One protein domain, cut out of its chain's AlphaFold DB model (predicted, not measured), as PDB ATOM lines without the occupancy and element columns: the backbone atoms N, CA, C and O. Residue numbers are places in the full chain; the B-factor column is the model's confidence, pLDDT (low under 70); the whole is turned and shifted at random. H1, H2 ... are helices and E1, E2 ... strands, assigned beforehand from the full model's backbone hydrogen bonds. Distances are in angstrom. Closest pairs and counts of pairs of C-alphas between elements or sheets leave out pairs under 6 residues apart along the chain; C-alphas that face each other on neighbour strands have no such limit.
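Overview. This is residues 47 to 173 of the 214 residues of the protein "Dihydroxy-acid dehydratase" of Acidobacteria bacterium (UniProt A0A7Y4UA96). A small sheet of three parallel strands, E1 to E3, has H2 over one face, while the long helix H7 runs past the ends where E1 and E2 finish, with the short helix H4 between. The hairpin E4 and E5 leads away from this body to H5, the named element farthest from the mean of the C-alphas. The printed part has 127 residues, with seven named helices and five named strands in the order E1 H1 H2 H3 E2 E3 H4 E4 E5 H5 H6 H7, class mixed. It is compact, with a radius of gyration of the C-alphas of 15.4 A and spans of 50 by 37 by 23 A.

Arrangement. The sheet runs E1, residues 47 to 51, E2, residues 81 to 85, and E3, residues 96 to 98. E1 and E2 are parallel at 23 degrees, with N 49 and O 82 within hydrogen-bond range at 2.8 A; E2 and E3 are parallel at 11 degrees, with N 98 and O 83 at 2.8 A. H2, residues 66 to 73, is over E2 at a height over the sheet of 10.5 A and runs along the strands, at 12 degrees to E2 on the local plane. H3, residues 75 to 80, only just touches H2, with 3 pairs of C-alphas within 8 A and only at the corner; their closest C-alphas, Asn 72 and Lys 78, are 5.2 A apart. With H1, residues 56 to 59, these helices make the strand-helix-strand unit E1, H1 H2 H3, E2, two parallel neighbour strands with helices between them in the chain. H4, residues 110 to 113, only grazes the sheet with residues 111 to 112. H7, residues 155 to 169, touches H4 with residues 157 to 162 alone, closest C-alphas Tyr 113 and Gly 158 at 5.6 A, and H1 with residues 165 to 169 alone, Ala 58 and Ile 165 at 6.1 A. H6, residues 150 to 153, only just touches H4, with 3 pairs of C-alphas within 8 A, the closest being Tyr 113 and Leu 150 at 6.4 A. E4, residues 120 to 123, and E5, residues 128 to 131, form an antiparallel hairpin, with N 121 and O 130 at 2.9 A. H5, residues 134 to 140, touches no helix. Every O i to N i+4 pair is within hydrogen-bond range in H2, H5 and H7, and 1 of 2 in H3; H1, H4 and H6 are too short for such a pair.

Along the chain. E1 begins at C-alpha 47 (110.942, 253.893, 236.370) and is 12.9 A long; E2 is 13.1 A. H2 is 10.8 A and H5 10.4 A. H7 is 20.7 A long, from C-alpha 155 (118.645, 241.360, 216.421) to C-alpha 169 (115.015, 260.169, 208.700).

Size, cuts and confidence. The C-alphas farthest apart, Asp 140 and Val 173, are 51.9 A apart. The printed part has no cut; its one long link is E3 to H4, 11 residues. Mean pLDDT of the printed part is 89.5, with residues 91 to 95 under 70.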
ATOM      1  N   PHE A  47     111.346 254.190 237.739       88.56
ATOM      2  CA  PHE A  47     110.942 253.893 236.370       88.56
ATOM      3  C   PHE A  47     111.898 254.518 235.357       88.56
ATOM      4  O   PHE A  47     111.968 255.740 235.247       88.56
ATOM      5  N   GLY A  48     112.581 253.691 234.568       89.75
ATOM      6  CA  GLY A  48     113.342 254.150 233.407       89.75
ATOM      7  C   GLY A  48     112.434 254.356 232.193       89.75
ATOM      8  O   GLY A  48     111.839 253.403 231.693       89.75
ATOM      9  N   ILE A  49     112.343 255.589 231.698       91.19
ATOM     10  CA  ILE A  49     111.691 255.920 230.429       91.19
ATOM     11  C   ILE A  49     112.791 256.168 229.404       91.19
ATOM     12  O   ILE A  49     113.507 257.166 229.471       91.19
ATOM     13  N   VAL A  50     112.911 255.250 228.449       93.00
ATOM     14  CA  VAL A  50     113.936 255.299 227.406       93.00
ATOM     15  C   VAL A  50     113.335 255.850 226.116       93.00
ATOM     16  O   VAL A  50     112.385 255.282 225.576       93.00
ATOM     17  N   ILE A  51     113.907 256.937 225.603       93.25
ATOM     18  CA  ILE A  51     113.557 257.549 224.319       93.25
ATOM     19  C   ILE A  51     114.774 257.436 223.397       93.25
ATOM     20  O   ILE A  51     115.663 258.281 223.418       93.25
ATOM     21  N   SER A  52     114.828 256.360 222.613       94.94
ATOM     22  CA  SER A  52     115.932 256.064 221.691       94.94
ATOM     23  C   SER A  52     115.711 256.631 220.286       94.94
ATOM     24  O   SER A  52     114.567 256.844 219.869       94.94
ATOM     25  N   GLY A  53     116.781 256.722 219.495       95.12
ATOM     26  CA  GLY A  53     116.717 257.169 218.104       95.12
ATOM     27  C   GLY A  53     116.514 258.673 217.994       95.12
ATOM     28  O   GLY A  53     115.857 259.132 217.064       95.12
ATOM     29  N   GLN A  54     117.014 259.411 218.981       94.62
ATOM     30  CA  GLN A  54     117.045 260.868 219.017       94.62
ATOM     31  C   GLN A  54     118.473 261.396 218.878       94.62
ATOM     32  O   GLN A  54     118.684 262.580 219.089       94.62
ATOM     33  N   GLY A  55     119.447 260.545 218.550       95.00
ATOM     34  CA  GLY A  55     120.833 260.954 218.358       95.00
ATOM     35  C   GLY A  55     121.071 261.817 217.110       95.00
ATOM     36  O   GLY A  55     120.136 262.083 216.335       95.00
ATOM     37  N   PRO A  56     122.321 262.275 216.923       94.56
ATOM     38  CA  PRO A  56     122.724 263.115 215.798       94.56
ATOM     39  C   PRO A  56     122.353 262.527 214.437       94.56
ATOM     40  O   PRO A  56     121.600 263.146 213.685       94.56
ATOM     41  N   GLU A  57     122.795 261.308 214.129       94.62
ATOM     42  CA  GLU A  57     122.536 260.691 212.824       94.62
ATOM     43  C   GLU A  57     121.128 260.099 212.715       94.62
ATOM     44  O   GLU A  57     120.623 259.879 211.609       94.62
ATOM     45  N   ALA A  58     120.479 259.817 213.847       94.06
ATOM     46  CA  ALA A  58     119.104 259.342 213.869       94.06
ATOM     47  C   ALA A  58     118.108 260.420 213.420       94.06
ATOM     48  O   ALA A  58     117.275 260.163 212.548       94.06
ATOM     49  N   TYR A  59     118.151 261.593 214.057       91.94
ATOM     50  CA  TYR A  59     117.136 262.635 213.871       91.94
ATOM     51  C   TYR A  59     117.663 264.059 214.125       91.94
ATOM     52  O   TYR A  59     116.885 264.974 214.383       91.94
ATOM     53  N   GLY A  60     118.983 264.263 214.072       90.38
ATOM     54  CA  GLY A  60     119.600 265.581 214.243       90.38
ATOM     55  C   GLY A  60     119.660 266.074 215.690       90.38
ATOM     56  O   GLY A  60     119.813 267.271 215.911       90.38
ATOM     57  N   MET A  61     119.520 265.180 216.675       91.69
ATOM     58  CA  MET A  61     119.614 265.506 218.103       91.69
ATOM     59  C   MET A  61     118.708 266.669 218.561       91.69
ATOM     60  O   MET A  61     119.203 267.689 219.049       91.69
ATOM     61  N   PRO A  62     117.370 266.566 218.423       87.88
ATOM     62  CA  PRO A  62     116.457 267.630 218.838       87.88
ATOM     63  C   PRO A  62     116.414 267.788 220.366       87.88
ATOM     64  O   PRO A  62     116.631 266.834 221.114       87.88
ATOM     65  N   GLU A  63     116.075 268.990 220.839       86.12
ATOM     66  CA  GLU A  63     115.766 269.205 222.256       86.12
ATOM     67  C   GLU A  63     114.385 268.655 222.602       86.12
ATOM     68  O   GLU A  63     113.362 269.087 222.071       86.12
ATOM     69  N   MET A  64     114.342 267.705 223.533       82.69
ATOM     70  CA  MET A  64     113.094 267.075 223.946       82.69
ATOM     71  C   MET A  64     112.447 267.791 225.128       82.69
ATOM     72  O   MET A  64     112.582 267.368 226.272       82.69
ATOM     73  N   PHE A  65     111.686 268.847 224.854       81.06
ATOM     74  CA  PHE A  65     110.949 269.578 225.891       81.06
ATOM     75  C   PHE A  65     109.648 268.875 226.318       81.06
ATOM     76  O   PHE A  65     109.367 268.708 227.504       81.06
ATOM     77  N   THR A  66     108.856 268.414 225.349       81.38
ATOM     78  CA  THR A  66     107.487 267.929 225.578       81.38
ATOM     79  C   THR A  66     107.389 266.721 226.528       81.38
ATOM     80  O   THR A  66     106.596 266.785 227.470       81.38
ATOM     81  N   PRO A  67     108.182 265.636 226.376       79.00
ATOM     82  CA  PRO A  67     108.123 264.504 227.307       79.00
ATOM     83  C   PRO A  67     108.472 264.900 228.745       79.00
ATOM     84  O   PRO A  67     107.856 264.411 229.691       79.00
ATOM     85  N   MET A  68     109.423 265.826 228.908       77.56
ATOM     86  CA  MET A  68     109.798 266.335 230.223       77.56
ATOM     87  C   MET A  68     108.663 267.125 230.865       77.56
ATOM     88  O   MET A  68     108.374 266.904 232.034       77.56
ATOM     89  N   GLN A  69     107.986 267.999 230.114       81.31
ATOM     90  CA  GLN A  69     106.863 268.793 230.623       81.31
ATOM     91  C   GLN A  69     105.750 267.912 231.199       81.31
ATOM     92  O   GLN A  69     105.294 268.154 232.316       81.31
ATOM     93  N   TYR A  70     105.354 266.853 230.487       83.06
ATOM     94  CA  TYR A  70     104.304 265.946 230.960       83.06
ATOM     95  C   TYR A  70     104.689 265.200 232.241       83.06
ATOM     96  O   TYR A  70     103.868 265.063 233.147       83.06
ATOM     97  N   ILE A  71     105.939 264.748 232.345       81.94
ATOM     98  CA  ILE A  71     106.440 264.083 233.554       81.94
ATOM     99  C   ILE A  71     106.553 265.083 234.707       81.94
ATOM    100  O   ILE A  71     106.158 264.781 235.832       81.94
ATOM    101  N   ASN A  72     107.044 266.290 234.423       78.06
ATOM    102  CA  ASN A  72     107.228 267.354 235.403       78.06
ATOM    103  C   ASN A  72     105.906 267.889 235.957       78.06
ATOM    104  O   ASN A  72     105.857 268.253 237.133       78.06
ATOM    105  N   ALA A  73     104.844 267.910 235.147       83.06
ATOM    106  CA  ALA A  73     103.510 268.323 235.572       83.06
ATOM    107  C   ALA A  73     102.948 267.426 236.689       83.06
ATOM    108  O   ALA A  73     102.134 267.872 237.496       83.06
ATOM    109  N   ASN A  74     103.407 266.172 236.787       83.50
ATOM    110  CA  ASN A  74     103.007 265.253 237.843       83.50
ATOM    111  C   ASN A  74     104.112 265.112 238.905       83.50
ATOM    112  O   ASN A  74     105.144 264.475 238.692       83.50
ATOM    113  N   ARG A  75     103.867 265.656 240.104       80.56
ATOM    114  CA  ARG A  75     104.832 265.655 241.222       80.56
ATOM    115  C   ARG A  75     105.306 264.253 241.627       80.56
ATOM    116  O   ARG A  75     106.453 264.106 242.056       80.56
ATOM    117  N   THR A  76     104.442 263.249 241.512       80.94
ATOM    118  CA  THR A  76     104.756 261.858 241.855       80.94
ATOM    119  C   THR A  76     105.657 261.240 240.791       80.94
ATOM    120  O   THR A  76     106.753 260.783 241.114       80.94
ATOM    121  N   LEU A  77     105.271 261.321 239.512       81.25
ATOM    122  CA  LEU A  77     106.072 260.787 238.402       81.25
ATOM    123  C   LEU A  77     107.447 261.449 238.319       81.25
ATOM    124  O   LEU A  77     108.449 260.762 238.143       81.25
ATOM    125  N   LYS A  78     107.515 262.761 238.547       80.50
ATOM    126  CA  LYS A  78     108.765 263.525 238.590       80.50
ATOM    127  C   LYS A  78     109.817 262.936 239.538       80.50
ATOM    128  O   LYS A  78     111.006 262.996 239.248       80.50
ATOM    129  N   ARG A  79     109.407 262.384 240.685       81.56
ATOM    130  CA  ARG A  79     110.330 261.802 241.681       81.56
ATOM    131  C   ARG A  79     110.652 260.330 241.419       81.56
ATOM    132  O   ARG A  79     111.690 259.858 241.881       81.56
ATOM    133  N   LEU A  80     109.771 259.630 240.707       86.12
ATOM    134  CA  LEU A  80     109.858 258.189 240.467       86.12
ATOM    135  C   LEU A  80     110.480 257.826 239.121       86.12
ATOM    136  O   LEU A  80     110.835 256.670 238.925       86.12
ATOM    137  N   THR A  81     110.608 258.770 238.192       87.88
ATOM    138  CA  THR A  81     111.073 258.493 236.829       87.88
ATOM    139  C   THR A  81     112.516 258.939 236.604       87.88
ATOM    140  O   THR A  81     112.993 259.919 237.179       87.88
ATOM    141  N   VAL A  82     113.207 258.186 235.753       89.56
ATOM    142  CA  VAL A  82     114.478 258.552 235.136       89.56
ATOM    143  C   VAL A  82     114.250 258.574 233.635       89.56
ATOM    144  O   VAL A  82     113.755 257.601 233.068       89.56
ATOM    145  N   LEU A  83     114.599 259.680 232.994       90.12
ATOM    146  CA  LEU A  83     114.531 259.818 231.546       90.12
ATOM    147  C   LEU A  83     115.894 259.490 230.946       90.12
ATOM    148  O   LEU A  83     116.901 259.997 231.428       90.12
ATOM    149  N   ILE A  84     115.934 258.645 229.919       92.44
ATOM    150  CA  ILE A  84     117.172 258.221 229.258       92.44
ATOM    151  C   ILE A  84     117.009 258.385 227.753       92.44
ATOM    152  O   ILE A  84     116.026 257.920 227.173       92.44
ATOM    153  N   THR A  85     117.979 259.014 227.102       93.81
ATOM    154  CA  THR A  85     117.968 259.218 225.656       93.81
ATOM    155  C   THR A  85     119.373 259.299 225.072       93.81
ATOM    156  O   THR A  85     120.321 259.720 225.733       93.81
ATOM    157  N   ASP A  86     119.486 258.931 223.800       94.81
ATOM    158  CA  ASP A  86     120.635 259.226 222.942       94.81
ATOM    159  C   ASP A  86     120.566 260.630 222.307       94.81
ATOM    160  O   ASP A  86     121.499 261.038 221.623       94.81
ATOM    161  N   GLY A  87     119.482 261.381 222.542       93.06
ATOM    162  CA  GLY A  87     119.317 262.784 222.151       93.06
ATOM    163  C   GLY A  87     119.690 263.780 223.254       93.06
ATOM    164  O   GLY A  87     120.536 263.496 224.101       93.06
ATOM    165  N   ARG A  88     119.030 264.947 223.282       90.88
ATOM    166  CA  ARG A  88     119.280 266.000 224.286       90.88
ATOM    167  C   ARG A  88     118.009 266.519 224.965       90.88
ATOM    168  O   ARG A  88     116.917 266.496 224.396       90.88
ATOM    169  N   TYR A  89     118.165 267.024 226.187       86.31
ATOM    170  CA  TYR A  89     117.110 267.668 226.975       86.31
ATOM    171  C   TYR A  89     117.376 269.172 227.105       86.31
ATOM    172  O   TYR A  89     118.530 269.583 227.205       86.31
ATOM    173  N   SER A  90     116.320 269.989 227.121       74.25
ATOM    174  CA  SER A  90     116.418 271.430 227.383       74.25
ATOM    175  C   SER A  90     116.476 271.721 228.893       74.25
ATOM    176  O   SER A  90     115.910 270.987 229.700       74.25
ATOM    177  N   GLY A  91     117.216 272.764 229.281       61.44
ATOM    178  CA  GLY A  91     117.828 272.989 230.607       61.44
ATOM    179  C   GLY A  91     116.936 273.208 231.841       61.44
ATOM    180  O   GLY A  91     117.297 273.989 232.714       61.44
ATOM    181  N   VAL A  92     115.813 272.506 231.977       56.44
ATOM    182  CA  VAL A  92     114.985 272.457 233.197       56.44
ATOM    183  C   VAL A  92     114.702 271.006 233.598       56.44
ATOM    184  O   VAL A  92     113.563 270.536 233.647       56.44
ATOM    185  N   SER A  93     115.768 270.260 233.895       58.69
ATOM    186  CA  SER A  93     115.667 268.910 234.451       58.69
ATOM    187  C   SER A  93     115.486 268.983 235.970       58.69
ATOM    188  O   SER A  93     116.446 269.109 236.724       58.69
ATOM    189  N   TYR A  94     114.246 268.882 236.447       58.94
ATOM    190  CA  TYR A  94     113.954 268.822 237.886       58.94
ATOM    191  C   TYR A  94     113.905 267.378 238.445       58.94
ATOM    192  O   TYR A  94     113.313 267.133 239.500       58.94
ATOM    193  N   GLY A  95     114.505 266.428 237.721       69.12
ATOM    194  CA  GLY A  95     114.618 264.998 238.019       69.12
ATOM    195  C   GLY A  95     115.837 264.398 237.301       69.12
ATOM    196  O   GLY A  95     116.576 265.124 236.638       69.12
ATOM    197  N   ALA A  96     116.065 263.087 237.427       74.88
ATOM    198  CA  ALA A  96     117.192 262.427 236.762       74.88
ATOM    199  C   ALA A  96     116.895 262.266 235.261       74.88
ATOM    200  O   ALA A  96     116.110 261.408 234.864       74.88
ATOM    201  N   ALA A  97     117.500 263.122 234.442       86.88
ATOM    202  CA  ALA A  97     117.411 263.077 232.990       86.88
ATOM    203  C   ALA A  97     118.814 262.876 232.414       86.88
ATOM    204  O   ALA A  97     119.720 263.665 232.671       86.88
ATOM    205  N   ILE A  98     118.986 261.797 231.662       89.44
ATOM    206  CA  ILE A  98     120.250 261.364 231.081       89.44
ATOM    207  C   ILE A  98     120.119 261.499 229.569       89.44
ATOM    208  O   ILE A  98     119.389 260.739 228.933       89.44
ATOM    209  N   GLY A  99     120.796 262.498 229.010       90.88
ATOM    210  CA  GLY A  99     120.936 262.678 227.567       90.88
ATOM    211  C   GLY A  99     122.275 262.172 227.049       90.88
ATOM    212  O   GLY A  99     123.130 261.746 227.824       90.88
ATOM    213  N   HIS A 100     122.461 262.282 225.735       92.50
ATOM    214  CA  HIS A 100     123.725 262.036 225.039       92.50
ATOM    215  C   HIS A 100     124.267 260.612 225.204       92.50
ATOM    216  O   HIS A 100     125.477 260.383 225.105       92.50
ATOM    217  N   LEU A 101     123.384 259.638 225.453       93.19
ATOM    218  CA  LEU A 101     123.807 258.254 225.576       93.19
ATOM    219  C   LEU A 101     124.468 257.788 224.275       93.19
ATOM    220  O   LEU A 101     123.907 257.922 223.187       93.19
ATOM    221  N   THR A 102     125.674 257.251 224.416       91.75
ATOM    222  CA  THR A 102     126.575 256.944 223.308       91.75
ATOM    223  C   THR A 102     127.082 255.502 223.451       91.75
ATOM    224  O   THR A 102     127.410 255.105 224.569       91.75
ATOM    225  N   PRO A 103     127.176 254.710 222.364       93.19
ATOM    226  CA  PRO A 103     126.771 255.039 220.991       93.19
ATOM    227  C   PRO A 103     125.256 255.246 220.839       93.19
ATOM    228  O   PRO A 103     124.463 254.646 221.565       93.19
ATOM    229  N   GLU A 104     124.841 256.088 219.887       95.50
ATOM    230  CA  GLU A 104     123.414 256.320 219.625       95.50
ATOM    231  C   GLU A 104     122.728 255.089 219.007       95.50
ATOM    232  O   GLU A 104     123.370 254.199 218.436       95.50
ATOM    233  N   ALA A 105     121.392 255.052 219.043       96.75
ATOM    234  CA  ALA A 105     120.631 253.928 218.511       96.75
ATOM    235  C   ALA A 105     120.865 253.702 217.008       96.75
ATOM    236  O   ALA A 105     120.918 252.554 216.563       96.75
ATOM    237  N   LYS A 106     121.030 254.769 216.211       95.69
ATOM    238  CA  LYS A 106     121.279 254.663 214.760       95.69
ATOM    239  C   LYS A 106     122.576 253.915 214.443       95.69
ATOM    240  O   LYS A 106     122.622 253.199 213.442       95.69
ATOM    241  N   ARG A 107     123.581 254.052 215.314       94.44
ATOM    242  CA  ARG A 107     124.896 253.400 215.228       94.44
ATOM    243  C   ARG A 107     124.941 252.034 215.909       94.44
ATOM    244  O   ARG A 107     126.006 251.446 216.039       94.44
ATOM    245  N   GLY A 108     123.791 251.515 216.339       93.81
ATOM    246  CA  GLY A 108     123.706 250.209 216.984       93.81
ATOM    247  C   GLY A 108     124.157 250.204 218.443       93.81
ATOM    248  O   GLY A 108     124.513 249.142 218.944       93.81
ATOM    249  N   GLY A 109     124.136 251.349 219.133       94.25
ATOM    250  CA  GLY A 109     124.414 251.396 220.568       94.25
ATOM    251  C   GLY A 109     123.395 250.620 221.407       94.25
ATOM    252  O   GLY A 109     122.270 250.365 220.972       94.25
ATOM    253  N   GLY A 110     123.776 250.265 222.640       94.94
ATOM    254  CA  GLY A 110     122.984 249.403 223.531       94.94
ATOM    255  C   GLY A 110     121.535 249.865 223.743       94.94
ATOM    256  O   GLY A 110     120.622 249.038 223.791       94.94
ATOM    257  N   ILE A 111     121.294 251.184 223.756       95.75
ATOM    258  CA  ILE A 111     119.953 251.786 223.885       95.75
ATOM    259  C   ILE A 111     118.971 251.311 222.799       95.75
ATOM    260  O   ILE A 111     117.770 251.210 223.055       95.75
ATOM    261  N   LEU A 112     119.467 250.941 221.609       96.94
ATOM    262  CA  LEU A 112     118.656 250.386 220.521       96.94
ATOM    263  C   LEU A 112     117.975 249.071 220.920       96.94
ATOM    264  O   LEU A 112     116.901 248.766 220.399       96.94
ATOM    265  N   TYR A 113     118.575 248.300 221.828       96.50
ATOM    266  CA  TYR A 113     118.160 246.936 222.164       96.50
ATOM    267  C   TYR A 113     117.425 246.819 223.501       96.50
ATOM    268  O   TYR A 113     116.898 245.746 223.804       96.50
ATOM    269  N   LEU A 114     117.341 247.898 224.284       95.06
ATOM    270  CA  LEU A 114     116.629 247.903 225.563       95.06
ATOM    271  C   LEU A 114     115.131 247.647 225.382       95.06
ATOM    272  O   LEU A 114     114.499 248.172 224.465       95.06
ATOM    273  N   GLN A 115     114.524 246.876 226.267       92.88
ATOM    274  CA  GLN A 115     113.101 246.551 226.231       92.88
ATOM    275  C   GLN A 115     112.469 246.681 227.614       92.88
ATOM    276  O   GLN A 115     113.141 246.692 228.643       92.88
ATOM    277  N   THR A 116     111.145 246.799 227.652       92.38
ATOM    278  CA  THR A 116     110.432 246.929 228.920       92.38
ATOM    279  C   THR A 116     110.616 245.678 229.775       92.38
ATOM    280  O   THR A 116     110.277 244.577 229.348       92.38
ATOM    281  N   GLY A 117     111.078 245.860 231.011       90.81
ATOM    282  CA  GLY A 117     111.414 244.771 231.931       90.81
ATOM    283  C   GLY A 117     112.912 244.522 232.077       90.81
ATOM    284  O   GLY A 117     113.294 243.753 232.952       90.81
ATOM    285  N   ASP A 118     113.749 245.178 231.272       93.50
ATOM    286  CA  ASP A 118     115.182 245.239 231.550       93.50
ATOM    287  C   ASP A 118     115.435 245.964 232.877       93.50
ATOM    288  O   ASP A 118     114.796 246.975 233.186       93.50
ATOM    289  N   LEU A 119     116.392 245.448 233.647       94.06
ATOM    290  CA  LEU A 119     116.846 246.054 234.891       94.06
ATOM    291  C   LEU A 119     118.145 246.809 234.621       94.06
ATOM    292  O   LEU A 119     119.110 246.237 234.118       94.06
ATOM    293  N   LEU A 120     118.152 248.098 234.944       94.38
ATOM    294  CA  LEU A 120     119.300 248.974 234.745       94.38
ATOM    295  C   LEU A 120     119.852 249.406 236.100       94.38
ATOM    296  O   LEU A 120     119.106 249.905 236.944       94.38
ATOM    297  N   GLN A 121     121.160 249.266 236.278       93.69
ATOM    298  CA  GLN A 121     121.883 249.930 237.350       93.69
ATOM    299  C   GLN A 121     122.316 251.310 236.858       93.69
ATOM    300  O   GLN A 121     122.889 251.434 235.779       93.69
ATOM    301  N   LEU A 122     122.028 252.345 237.647       91.69
ATOM    302  CA  LEU A 122     122.468 253.713 237.382       91.69
ATOM    303  C   LEU A 122     123.472 254.117 238.455       91.69
ATOM    304  O   LEU A 122     123.076 254.466 239.571       91.69
ATOM    305  N   ASN A 123     124.763 254.086 238.136       88.81
ATOM    306  CA  ASN A 123     125.788 254.528 239.067       88.81
ATOM    307  C   ASN A 123     126.197 255.968 238.763       88.81
ATOM    308  O   ASN A 123     127.080 256.245 237.954       88.81
ATOM    309  N   MET A 124     125.590 256.917 239.472       83.88
ATOM    310  CA  MET A 124     125.884 258.341 239.269       83.88
ATOM    311  C   MET A 124     127.314 258.731 239.678       83.88
ATOM    312  O   MET A 124     127.825 259.734 239.186       83.88
ATOM    313  N   ARG A 125     127.972 257.959 240.559       86.69
ATOM    314  CA  ARG A 125     129.361 258.225 240.975       86.69
ATOM    315  C   ARG A 125     130.351 257.808 239.896       86.69
ATOM    316  O   ARG A 125     131.240 258.584 239.566       86.69
ATOM    317  N   LEU A 126     130.166 256.612 239.338       86.81
ATOM    318  CA  LEU A 126     130.990 256.102 238.240       86.81
ATOM    319  C   LEU A 126     130.553 256.629 236.867       86.81
ATOM    320  O   LEU A 126     131.280 256.467 235.894       86.81
ATOM    321  N   ARG A 127     129.402 257.315 236.803       84.94
ATOM    322  CA  ARG A 127     128.767 257.806 235.571       84.94
ATOM    323  C   ARG A 127     128.483 256.667 234.588       84.94
ATOM    324  O   ARG A 127     128.635 256.840 233.382       84.94
ATOM    325  N   ASP A 128     128.055 255.524 235.122       86.88
ATOM    326  CA  ASP A 128     127.726 254.331 234.345       86.88
ATOM    327  C   ASP A 128     126.216 254.052 234.318       86.88
ATOM    328  O   ASP A 128     125.445 254.467 235.195       86.88
ATOM    329  N   ILE A 129     125.807 253.360 233.257       91.56
ATOM    330  CA  ILE A 129     124.481 252.772 233.112       91.56
ATOM    331  C   ILE A 129     124.689 251.359 232.608       91.56
ATOM    332  O   ILE A 129     125.152 251.165 231.484       91.56
ATOM    333  N   THR A 130     124.306 250.391 233.426       93.38
ATOM    334  CA  THR A 130     124.623 248.989 233.177       93.38
ATOM    335  C   THR A 130     123.345 248.175 233.085       93.38
ATOM    336  O   THR A 130     122.476 248.266 233.954       93.38
ATOM    337  N   LEU A 131     123.216 247.366 232.033       95.25
ATOM    338  CA  LEU A 131     122.164 246.356 231.950       95.25
ATOM    339  C   LEU A 131     122.532 245.190 232.865       95.25
ATOM    340  O   LEU A 131     123.567 244.559 232.669       95.25
ATOM    341  N   ILE A 132     121.684 244.901 233.844       95.56
ATOM    342  CA  ILE A 132     121.947 243.864 234.840       95.56
ATOM    343  C   ILE A 132     121.690 242.480 234.234       95.56
ATOM    344  O   ILE A 132     120.669 242.255 233.576       95.56
ATOM    345  N   ASP A 133     122.583 241.532 234.511       94.44
ATOM    346  CA  ASP A 133     122.329 240.109 234.292       94.44
ATOM    347  C   ASP A 133     121.249 239.611 235.261       94.44
ATOM    348  O   ASP A 133     121.482 239.362 236.449       94.44
ATOM    349  N   ARG A 134     120.040 239.448 234.731       92.00
ATOM    350  CA  ARG A 134     118.881 239.019 235.512       92.00
ATOM    351  C   ARG A 134     119.033 237.607 236.077       92.00
ATOM    352  O   ARG A 134     118.521 237.345 237.164       92.00
ATOM    353  N   ALA A 135     119.716 236.703 235.375       91.44
ATOM    354  CA  ALA A 135     119.873 235.326 235.838       91.44
ATOM    355  C   ALA A 135     120.785 235.261 237.071       91.44
ATOM    356  O   ALA A 135     120.476 234.562 238.037       91.44
ATOM    357  N   ALA A 136     121.871 236.035 237.067       91.88
ATOM    358  CA  ALA A 136     122.756 236.155 238.222       91.88
ATOM    359  C   ALA A 136     122.055 236.820 239.410       91.88
ATOM    360  O   ALA A 136     122.063 236.271 240.512       91.88
ATOM    361  N   LEU A 137     121.335 237.919 239.159       92.38
ATOM    362  CA  LEU A 137     120.562 238.608 240.190       92.38
ATOM    363  C   LEU A 137     119.584 237.667 240.911       92.38
ATOM    364  O   LEU A 137     119.464 237.716 242.132       92.38
ATOM    365  N   GLN A 138     118.891 236.801 240.171       90.00
ATOM    366  CA  GLN A 138     117.949 235.842 240.752       90.00
ATOM    367  C   GLN A 138     118.643 234.713 241.524       90.00
ATOM    368  O   GLN A 138     118.104 234.239 242.524       90.00
ATOM    369  N   LYS A 139     119.822 234.272 241.072       89.88
ATOM    370  CA  LYS A 139     120.533 233.132 241.660       89.88
ATOM    371  C   LYS A 139     121.140 233.464 243.021       89.88
ATOM    372  O   LYS A 139     120.928 232.721 243.975       89.88
ATOM    373  N   ASP A 140     121.906 234.547 243.106       88.31
ATOM    374  CA  ASP A 140     122.683 234.891 244.304       88.31
ATOM    375  C   ASP A 140     122.521 236.353 244.755       88.31
ATOM    376  O   ASP A 140     122.998 236.718 245.827       88.31
ATOM    377  N   GLY A 141     121.773 237.176 244.013       87.44
ATOM    378  CA  GLY A 141     121.584 238.594 244.330       87.44
ATOM    379  C   GLY A 141     122.711 239.501 243.840       87.44
ATOM    380  O   GLY A 141     122.683 240.698 244.126       87.44
ATOM    381  N   THR A 142     123.689 238.969 243.103       90.25
ATOM    382  CA  THR A 142     124.819 239.753 242.602       90.25
ATOM    383  C   THR A 142     124.378 240.692 241.485       90.25
ATOM    384  O   THR A 142     123.699 240.295 240.537       90.25
ATOM    385  N   ILE A 143     124.811 241.952 241.569       90.19
ATOM    386  CA  ILE A 143     124.649 242.927 240.492       90.19
ATOM    387  C   ILE A 143     125.879 242.846 239.601       90.19
ATOM    388  O   ILE A 143     126.959 243.299 239.973       90.19
ATOM    389  N   GLN A 144     125.704 242.253 238.426       92.19
ATOM    390  CA  GLN A 144     126.734 242.185 237.400       92.19
ATOM    391  C   GLN A 144     126.176 242.636 236.055       92.19
ATOM    392  O   GLN A 144     124.975 242.519 235.795       92.19
ATOM    393  N   GLU A 145     127.060 243.134 235.197       92.81
ATOM    394  CA  GLU A 145     126.719 243.470 233.822       92.81
ATOM    395  C   GLU A 145     126.320 242.217 233.033       92.81
ATOM    396  O   GLU A 145     126.947 241.157 233.137       92.81
ATOM    397  N   SER A 146     125.270 242.351 232.224       92.56
ATOM    398  CA  SER A 146     124.858 241.316 231.287       92.56
ATOM    399  C   SER A 146     125.960 241.056 230.264       92.56
ATOM    400  O   SER A 146     126.324 241.927 229.479       92.56
ATOM    401  N   LYS A 147     126.445 239.813 230.218       90.81
ATOM    402  CA  LYS A 147     127.420 239.345 229.214       90.81
ATOM    403  C   LYS A 147     126.772 239.028 227.861       90.81
ATOM    404  O   LYS A 147     127.422 238.500 226.959       90.81
ATOM    405  N   GLU A 148     125.475 239.283 227.730       89.12
ATOM    406  CA  GLU A 148     124.701 238.993 226.535       89.12
ATOM    407  C   GLU A 148     125.104 239.923 225.384       89.12
ATOM    408  O   GLU A 148     125.047 241.148 225.493       89.12
ATOM    409  N   ASN A 149     125.445 239.353 224.226       91.19
ATOM    410  CA  ASN A 149     125.628 240.152 223.021       91.19
ATOM    411  C   ASN A 149     124.259 240.559 222.451       91.19
ATOM    412  O   ASN A 149     123.683 239.860 221.611       91.19
ATOM    413  N   LEU A 150     123.762 241.717 222.897       92.50
ATOM    414  CA  LEU A 150     122.436 242.241 222.550       92.50
ATOM    415  C   LEU A 150     122.213 242.394 221.038       92.50
ATOM    416  O   LEU A 150     121.083 242.257 220.566       92.50
ATOM    417  N   VAL A 151     123.275 242.638 220.264       92.00
ATOM    418  CA  VAL A 151     123.198 242.747 218.799       92.00
ATOM    419  C   VAL A 151     122.736 241.427 218.182       92.00
ATOM    420  O   VAL A 151     121.954 241.423 217.228       92.00
ATOM    421  N   VAL A 152     123.197 240.304 218.736       93.62
ATOM    422  CA  VAL A 152     122.854 238.958 218.271       93.62
ATOM    423  C   VAL A 152     121.509 238.531 218.843       93.62
ATOM    424  O   VAL A 152     120.600 238.184 218.088       93.62
ATOM    425  N   THR A 153     121.356 238.591 220.162       94.31
ATOM    426  CA  THR A 153     120.182 238.034 220.842       94.31
ATOM    427  C   THR A 153     118.915 238.846 220.593       94.31
ATOM    428  O   THR A 153     117.829 238.284 220.451       94.31
ATOM    429  N   ARG A 154     119.037 240.171 220.441       95.44
ATOM    430  CA  ARG A 154     117.914 241.094 220.200       95.44
ATOM    431  C   ARG A 154     117.922 241.676 218.789       95.44
ATOM    432  O   ARG A 154     117.314 242.722 218.534       95.44
ATOM    433  N   LYS A 155     118.532 240.962 217.835       95.50
ATOM    434  CA  LYS A 155     118.645 241.360 216.421       95.50
ATOM    435  C   LYS A 155     117.311 241.773 215.798       95.50
ATOM    436  O   LYS A 155     117.251 242.759 215.065       95.50
ATOM    437  N   ALA A 156     116.229 241.045 216.087       96.44
ATOM    438  CA  ALA A 156     114.902 241.336 215.538       96.44
ATOM    439  C   ALA A 156     114.362 242.703 216.004       96.44
ATOM    440  O   ALA A 156     113.866 243.488 215.190       96.44
ATOM    441  N   ILE A 157     114.515 243.013 217.297       95.56
ATOM    442  CA  ILE A 157     114.111 244.294 217.891       95.56
ATOM    443  C   ILE A 157     114.956 245.423 217.302       95.56
ATOM    444  O   ILE A 157     114.402 246.420 216.828       95.56
ATOM    445  N   GLY A 158     116.279 245.235 217.270       96.50
ATOM    446  CA  GLY A 158     117.209 246.206 216.703       96.50
ATOM    447  C   GLY A 158     116.895 246.517 215.241       96.50
ATOM    448  O   GLY A 158     116.745 247.681 214.882       96.50
ATOM    449  N   LYS A 159     116.668 245.488 214.412       97.38
ATOM    450  CA  LYS A 159     116.299 245.649 212.995       97.38
ATOM    451  C   LYS A 159     115.008 246.452 212.830       97.38
ATOM    452  O   LYS A 159     114.982 247.398 212.047       97.38
ATOM    453  N   LYS A 160     113.952 246.120 213.583       97.62
ATOM    454  CA  LYS A 160     112.657 246.823 213.521       97.62
ATOM    455  C   LYS A 160     112.782 248.301 213.907       97.62
ATOM    456  O   LYS A 160     112.196 249.179 213.269       97.62
ATOM    457  N   ARG A 161     113.542 248.594 214.961       96.94
ATOM    458  CA  ARG A 161     113.757 249.968 215.433       96.94
ATOM    459  C   ARG A 161     114.634 250.757 214.472       96.94
ATOM    460  O   ARG A 161     114.272 251.875 214.130       96.94
ATOM    461  N   LEU A 162     115.700 250.157 213.950       97.19
ATOM    462  CA  LEU A 162     116.552 250.790 212.949       97.19
ATOM    463  C   LEU A 162     115.780 251.111 211.662       97.19
ATOM    464  O   LEU A 162     115.932 252.198 211.117       97.19
ATOM    465  N   GLN A 163     114.891 250.219 211.212       97.38
ATOM    466  CA  GLN A 163     113.970 250.499 210.101       97.38
ATOM    467  C   GLN A 163     113.064 251.699 210.397       97.38
ATOM    468  O   GLN A 163     112.855 252.543 209.530       97.38
ATOM    469  N   THR A 164     112.557 251.801 211.629       96.62
ATOM    470  CA  THR A 164     111.724 252.930 212.068       96.62
ATOM    471  C   THR A 164     112.513 254.239 212.068       96.62
ATOM    472  O   THR A 164     112.023 255.241 211.556       96.62
ATOM    473  N   ILE A 165     113.742 254.226 212.593       96.12
ATOM    474  CA  ILE A 165     114.648 255.383 212.585       96.12
ATOM    475  C   ILE A 165     114.936 255.805 211.140       96.12
ATOM    476  O   ILE A 165     114.750 256.965 210.791       96.12
ATOM    477  N   ASN A 166     115.304 254.857 210.273       95.19
ATOM    478  CA  ASN A 166     115.580 255.135 208.863       95.19
ATOM    479  C   ASN A 166     114.356 255.708 208.136       95.19
ATOM    480  O   ASN A 166     114.514 256.604 207.315       95.19
ATOM    481  N   LYS A 167     113.147 255.220 208.443       95.88
ATOM    482  CA  LYS A 167     111.903 255.758 207.878       95.88
ATOM    483  C   LYS A 167     111.681 257.210 208.309       95.88
ATOM    484  O   LYS A 167     111.421 258.044 207.454       95.88
ATOM    485  N   ARG A 168     111.833 257.520 209.601       93.44
ATOM    486  CA  ARG A 168     111.707 258.891 210.133       93.44
ATOM    487  C   ARG A 168     112.749 259.840 209.557       93.44
ATOM    488  O   ARG A 168     112.443 260.989 209.280       93.44
ATOM    489  N   LEU A 169     113.967 259.358 209.315       91.50
ATOM    490  CA  LEU A 169     115.015 260.169 208.700       91.50
ATOM    491  C   LEU A 169     114.604 260.686 207.308       91.50
ATOM    492  O   LEU A 169     115.084 261.735 206.886       91.50
ATOM    493  N   LEU A 170     113.698 259.995 206.603       91.94
ATOM    494  CA  LEU A 170     113.160 260.462 205.320       91.94
ATOM    495  C   LEU A 170     112.283 261.713 205.454       91.94
ATOM    496  O   LEU A 170     112.188 262.469 204.492       91.94
ATOM    497  N   GLU A 171     111.702 261.954 206.630       91.06
ATOM    498  CA  GLU A 171     110.889 263.139 206.944       91.06
ATOM    499  C   GLU A 171     111.764 264.380 207.202       91.06
ATOM    500  O   GLU A 171     111.289 265.509 207.128       91.06
ATOM    501  N   VAL A 172     113.063 264.187 207.461       89.19
ATOM    502  CA  VAL A 172     114.031 265.277 207.629       89.19
ATOM    503  C   VAL A 172     114.540 265.718 206.260       89.19
ATOM    504  O   VAL A 172     115.027 264.890 205.477       89.19
ATOM    505  N   VAL A 173     114.488 267.026 205.988       90.50
ATOM    506  CA  VAL A 173     115.050 267.625 204.767       90.50
ATOM    507  C   VAL A 173     116.511 267.181 204.607       90.50
ATOM    508  O   VAL A 173     117.271 267.284 205.573       90.50
TER     509      VAL A 173